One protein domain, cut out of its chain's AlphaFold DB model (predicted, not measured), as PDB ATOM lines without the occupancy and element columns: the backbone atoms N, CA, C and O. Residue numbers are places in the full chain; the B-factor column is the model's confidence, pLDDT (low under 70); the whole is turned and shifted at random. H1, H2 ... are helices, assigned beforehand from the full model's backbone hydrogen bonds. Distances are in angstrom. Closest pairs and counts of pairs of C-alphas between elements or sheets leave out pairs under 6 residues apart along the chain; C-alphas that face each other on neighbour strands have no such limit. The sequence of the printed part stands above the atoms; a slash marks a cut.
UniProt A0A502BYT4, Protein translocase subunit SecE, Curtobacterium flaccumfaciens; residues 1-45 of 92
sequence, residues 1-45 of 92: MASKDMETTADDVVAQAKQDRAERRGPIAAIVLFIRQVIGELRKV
ATOM      1  N   MET A   1     -10.022  40.041  36.802       57.16
ATOM      2  CA  MET A   1     -10.228  39.103  37.927       57.16
ATOM      3  C   MET A   1     -11.570  38.377  37.805       57.16
ATOM      4  O   MET A   1     -11.553  37.164  37.867       57.16
ATOM      5  N   ALA A   2     -12.665  39.066  37.449       63.09
ATOM      6  CA  ALA A   2     -14.025  38.506  37.337       63.09
ATOM      7  C   ALA A   2     -14.257  37.318  36.365       63.09
ATOM      8  O   ALA A   2     -15.185  36.544  36.568       63.09
ATOM      9  N   SER A   3     -13.457  37.147  35.308       64.25
ATOM     10  CA  SER A   3     -13.637  36.040  34.349       64.25
ATOM     11  C   SER A   3     -13.176  34.682  34.889       64.25
ATOM     12  O   SER A   3     -13.734  33.656  34.516       64.25
ATOM     13  N   LYS A   4     -12.195  34.670  35.798       64.44
ATOM     14  CA  LYS A   4     -11.632  33.439  36.368       64.44
ATOM     15  C   LYS A   4     -12.553  32.814  37.420       64.44
ATOM     16  O   LYS A   4     -12.603  31.597  37.550       64.44
ATOM     17  N   ASP A   5     -13.335  33.650  38.100       64.50
ATOM     18  CA  ASP A   5     -14.295  33.225  39.120       64.50
ATOM     19  C   ASP A   5     -15.526  32.541  38.490       64.50
ATOM     20  O   ASP A   5     -16.032  31.552  39.020       64.50
ATOM     21  N   MET A   6     -15.972  32.996  37.308       63.59
ATOM     22  CA  MET A   6     -17.030  32.319  36.538       63.59
ATOM     23  C   MET A   6     -16.568  30.978  35.952       63.59
ATOM     24  O   MET A   6     -17.360  30.038  35.924       63.59
ATOM     25  N   GLU A   7     -15.309  30.876  35.515       69.31
ATOM     26  CA  GLU A   7     -14.731  29.633  34.983       69.31
ATOM     27  C   GLU A   7     -14.621  28.565  36.084       69.31
ATOM     28  O   GLU A   7     -15.130  27.461  35.911       69.31
ATOM     29  N   THR A   8     -14.130  28.939  37.274       71.94
ATOM     30  CA  THR A   8     -14.083  28.042  38.446       71.94
ATOM     31  C   THR A   8     -15.477  27.558  38.859       71.94
ATOM     32  O   THR A   8     -15.668  26.376  39.127       71.94
ATOM     33  N   THR A   9     -16.476  28.447  38.845       76.38
ATOM     34  CA  THR A   9     -17.848  28.086  39.229       76.38
ATOM     35  C   THR A   9     -18.480  27.150  38.195       76.38
ATOM     36  O   THR A   9     -19.196  26.217  38.552       76.38
ATOM     37  N   ALA A  10     -18.214  27.368  36.904       77.06
ATOM     38  CA  ALA A  10     -18.698  26.495  35.839       77.06
ATOM     39  C   ALA A  10     -18.050  25.101  35.910       77.06
ATOM     40  O   ALA A  10     -18.753  24.098  35.767       77.06
ATOM     41  N   ASP A  11     -16.747  25.028  36.182       79.62
ATOM     42  CA  ASP A  11     -16.025  23.767  36.351       79.62
ATOM     43  C   ASP A  11     -16.526  22.968  37.564       79.62
ATOM     44  O   ASP A  11     -16.718  21.753  37.458       79.62
ATOM     45  N   ASP A  12     -16.844  23.639  38.674       80.12
ATOM     46  CA  ASP A  12     -17.401  23.006  39.875       80.12
ATOM     47  C   ASP A  12     -18.813  22.443  39.640       80.12
ATOM     48  O   ASP A  12     -19.124  21.322  40.055       80.12
ATOM     49  N   VAL A  13     -19.663  23.160  38.896       81.69
ATOM     50  CA  VAL A  13     -21.010  22.684  38.525       81.69
ATOM     51  C   VAL A  13     -20.921  21.474  37.586       81.69
ATOM     52  O   VAL A  13     -21.675  20.505  37.724       81.69
ATOM     53  N   VAL A  14     -19.971  21.482  36.646       82.69
ATOM     54  CA  VAL A  14     -19.716  20.346  35.747       82.69
ATOM     55  C   VAL A  14     -19.134  19.152  36.511       82.69
ATOM     56  O   VAL A  14     -19.480  18.004  36.206       82.69
ATOM     57  N   ALA A  15     -18.284  19.385  37.513       82.81
ATOM     58  CA  ALA A  15     -17.727  18.347  38.372       82.81
ATOM     59  C   ALA A  15     -18.805  17.688  39.249       82.81
ATOM     60  O   ALA A  15     -18.881  16.455  39.284       82.81
ATOM     61  N   GLN A  16     -19.698  18.475  39.859       80.75
ATOM     62  CA  GLN A  16     -20.847  17.954  40.607       80.75
ATOM     63  C   GLN A  16     -21.797  17.154  39.710       80.75
ATOM     64  O   GLN A  16     -22.146  16.021  40.031       80.75
ATOM     65  N   ALA A  17     -22.126  17.659  38.517       78.06
ATOM     66  CA  ALA A  17     -22.980  16.936  37.572       78.06
ATOM     67  C   ALA A  17     -22.376  15.590  37.110       78.06
ATOM     68  O   ALA A  17     -23.108  14.644  36.791       78.06
ATOM     69  N   LYS A  18     -21.039  15.483  37.059       75.44
ATOM     70  CA  LYS A  18     -20.323  14.229  36.769       75.44
ATOM     71  C   LYS A  18     -20.342  13.267  37.958       75.44
ATOM     72  O   LYS A  18     -20.539  12.073  37.728       75.44
ATOM     73  N   GLN A  19     -20.179  13.761  39.187       73.88
ATOM     74  CA  GLN A  19     -20.287  12.950  40.406       73.88
ATOM     75  C   GLN A  19     -21.708  12.410  40.599       73.88
ATOM     76  O   GLN A  19     -21.871  11.199  40.717       73.88
ATOM     77  N   ASP A  20     -22.733  13.250  40.448       70.81
ATOM     78  CA  ASP A  20     -24.141  12.835  40.500       70.81
ATOM     79  C   ASP A  20     -24.470  11.784  39.427       70.81
ATOM     80  O   ASP A  20     -25.233  10.841  39.655       70.81
ATOM     81  N   ARG A  21     -23.889  11.903  38.222       67.19
ATOM     82  CA  ARG A  21     -24.023  10.877  37.170       67.19
ATOM     83  C   ARG A  21     -23.306   9.575  37.507       67.19
ATOM     84  O   ARG A  21     -23.787   8.520  37.094       67.19
ATOM     85  N   ALA A  22     -22.158   9.639  38.173       65.44
ATOM     86  CA  ALA A  22     -21.403   8.462  38.589       65.44
ATOM     87  C   ALA A  22     -22.115   7.728  39.736       65.44
ATOM     88  O   ALA A  22     -22.214   6.503  39.708       65.44
ATOM     89  N   GLU A  23     -22.715   8.464  40.671       65.62
ATOM     90  CA  GLU A  23     -23.520   7.914  41.764       65.62
ATOM     91  C   GLU A  23     -24.809   7.257  41.243       65.62
ATOM     92  O   GLU A  23     -25.153   6.133  41.615       65.62
ATOM     93  N   ARG A  24     -25.453   7.870  40.235       63.47
ATOM     94  CA  ARG A  24     -26.583   7.276  39.492       63.47
ATOM     95  C   ARG A  24     -26.225   6.035  38.664       63.47
ATOM     96  O   ARG A  24     -27.119   5.463  38.045       63.47
ATOM     97  N   ARG A  25     -24.959   5.610  38.610       66.75
ATOM     98  CA  ARG A  25     -24.499   4.387  37.923       66.75
ATOM     99  C   ARG A  25     -24.152   3.241  38.880       66.75
ATOM    100  O   ARG A  25     -23.652   2.215  38.426       66.75
ATOM    101  N   GLY A  26     -24.436   3.387  40.177       82.50
ATOM    102  CA  GLY A  26     -24.226   2.335  41.173       82.50
ATOM    103  C   GLY A  26     -25.068   1.064  40.942       82.50
ATOM    104  O   GLY A  26     -26.007   1.061  40.142       82.50
ATOM    105  N   PRO A  27     -24.784  -0.028  41.675       81.12
ATOM    106  CA  PRO A  27     -25.435  -1.334  41.493       81.12
ATOM    107  C   PRO A  27     -26.966  -1.287  41.645       81.12
ATOM    108  O   PRO A  27     -27.683  -1.990  40.936       81.12
ATOM    109  N   ILE A  28     -27.488  -0.403  42.500       84.81
ATOM    110  CA  ILE A  28     -28.936  -0.189  42.671       84.81
ATOM    111  C   ILE A  28     -29.558   0.403  41.397       84.81
ATOM    112  O   ILE A  28     -30.632  -0.019  40.967       84.81
ATOM    113  N   ALA A  29     -28.872   1.341  40.745       85.94
ATOM    114  CA  ALA A  29     -29.358   1.948  39.513       85.94
ATOM    115  C   ALA A  29     -29.395   0.948  38.345       85.94
ATOM    116  O   ALA A  29     -30.306   1.009  37.518       85.94
ATOM    117  N   ALA A  30     -28.464  -0.012  38.310       86.12
ATOM    118  CA  ALA A  30     -28.481  -1.108  37.342       86.12
ATOM    119  C   ALA A  30     -29.699  -2.034  37.532       86.12
ATOM    120  O   ALA A  30     -30.352  -2.392  36.554       86.12
ATOM    121  N   ILE A  31     -30.064  -2.355  38.780       90.50
ATOM    122  CA  ILE A  31     -31.266  -3.150  39.093       90.50
ATOM    123  C   ILE A  31     -32.538  -2.405  38.664       90.50
ATOM    124  O   ILE A  31     -33.421  -2.986  38.033       90.50
ATOM    125  N   VAL A  32     -32.626  -1.100  38.938       90.62
ATOM    126  CA  VAL A  32     -33.768  -0.276  38.508       90.62
ATOM    127  C   VAL A  32     -33.874  -0.219  36.978       90.62
ATOM    128  O   VAL A  32     -34.978  -0.294  36.433       90.62
ATOM    129  N   LEU A  33     -32.742  -0.117  36.273       90.94
ATOM    130  CA  LEU A  33     -32.703  -0.161  34.811       90.94
ATOM    131  C   LEU A  33     -33.189  -1.517  34.276       90.94
ATOM    132  O   LEU A  33     -34.004  -1.544  33.357       90.94
ATOM    133  N   PHE A  34     -32.748  -2.619  34.884       91.31
ATOM    134  CA  PHE A  34     -33.176  -3.972  34.529       91.31
ATOM    135  C   PHE A  34     -34.687  -4.163  34.707       91.31
ATOM    136  O   PHE A  34     -35.364  -4.590  33.776       91.31
ATOM    137  N   ILE A  35     -35.260  -3.766  35.851       95.00
ATOM    138  CA  ILE A  35     -36.713  -3.858  36.082       95.00
ATOM    139  C   ILE A  35     -37.489  -3.018  35.057       95.00
ATOM    140  O   ILE A  35     -38.504  -3.468  34.525       95.00
ATOM    141  N   ARG A  36     -36.999  -1.816  34.719       93.62
ATOM    142  CA  ARG A  36     -37.600  -0.986  33.662       93.62
ATOM    143  C   ARG A  36     -37.582  -1.675  32.299       93.62
ATOM    144  O   ARG A  36     -38.569  -1.579  31.571       93.62
ATOM    145  N   GLN A  37     -36.498  -2.371  31.965       94.88
ATOM    146  CA  GLN A  37     -36.392  -3.156  30.732       94.88
ATOM    147  C   GLN A  37     -37.350  -4.353  30.743       94.88
ATOM    148  O   GLN A  37     -38.078  -4.533  29.773       94.88
ATOM    149  N   VAL A  38     -37.431  -5.104  31.849       94.88
ATOM    150  CA  VAL A  38     -38.370  -6.231  32.010       94.88
ATOM    151  C   VAL A  38     -39.811  -5.768  31.815       94.88
ATOM    152  O   VAL A  38     -40.537  -6.370  31.037       94.88
ATOM    153  N   ILE A  39     -40.226  -4.665  32.443       94.31
ATOM    154  CA  ILE A  39     -41.573  -4.101  32.246       94.31
ATOM    155  C   ILE A  39     -41.788  -3.689  30.779       94.31
ATOM    156  O   ILE A  39     -42.877  -3.879  30.234       94.31
ATOM    157  N   GLY A  40     -40.759  -3.134  30.133       94.19
ATOM    158  CA  GLY A  40     -40.782  -2.804  28.707       94.19
ATOM    159  C   GLY A  40     -40.994  -4.027  27.813       94.19
ATOM    160  O   GLY A  40     -41.767  -3.955  26.860       94.19
ATOM    161  N   GLU A  41     -40.369  -5.155  28.145       93.88
ATOM    162  CA  GLU A  41     -40.514  -6.411  27.408       93.88
ATOM    163  C   GLU A  41     -41.851  -7.100  27.706       93.88
ATOM    164  O   GLU A  41     -42.529  -7.559  26.791       93.88
ATOM    165  N   LEU A  42     -42.302  -7.085  28.966       92.81
ATOM    166  CA  LEU A  42     -43.602  -7.626  29.369       92.81
ATOM    167  C   LEU A  42     -44.770  -6.919  28.673       92.81
ATOM    168  O   LEU A  42     -45.789  -7.543  28.403       92.81
ATOM    169  N   ARG A  43     -44.625  -5.637  28.316       91.44
ATOM    170  CA  ARG A  43     -45.625  -4.911  27.515       91.44
ATOM    171  C   ARG A  43     -45.738  -5.403  26.072       91.44
ATOM    172  O   ARG A  43     -46.747  -5.120  25.435       91.44
ATOM    173  N   LYS A  44     -44.725  -6.104  25.556       92.00
ATOM    174  CA  LYS A  44     -44.766  -6.733  24.226       92.00
ATOM    175  C   LYS A  44     -45.429  -8.103  24.256       92.00
ATOM    176  O   LYS A  44     -45.731  -8.653  23.200       92.00
ATOM    177  N   VAL A  45     -45.653  -8.662  25.444       93.00
ATOM    178  CA  VAL A  45     -46.400  -9.905  25.579       93.00
ATOM    179  C   VAL A  45     -47.840  -9.617  25.190       93.00
ATOM    180  O   VAL A  45     -48.511  -8.758  25.761       93.00
TER     181      VAL A  45
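This is residues 1 to 45 of the 92 residues of the protein "Protein translocase subunit SecE" of Curtobacterium flaccumfaciens (UniProt A0A502BYT4). A long helix, H1, and a shorter one, H2, follow each other end to end as the two arms of a wide, open V, with residues 24 to 26 at its corner. The arms do not fold back on each other, and the outline is a thin rod of 62 by 20 by 5 A. The printed part has 45 residues with two named helices, H1 then H2, and no named strand; the class is all helix. The whole is extended, with a radius of gyration of the C-alphas of 18.4 A.

H1, residues 2 to 23, is 32.3 A long and begins at C-alpha 2 (-14.025, 38.506, 37.337). H2, residues 27 to 42, is 22.7 A long and ends at C-alpha 42 (-43.602, -7.626, 29.369).

H1 and H2 are apart, joined by a tight link of 3 residues. Residues 1 to 24, 26 to 32 and 34 to 45 stand free. In H2 every O i to N i+4 pair is within hydrogen-bond range; in H1, 17 of 18 are.

The C-alphas of Met 1 and Val 45, the two farthest apart, are 62.2 A apart. The printed part has no cut. The mean pLDDT of the printed part is 80.0; residues 1 to 7 and 21 to 25 are under 70.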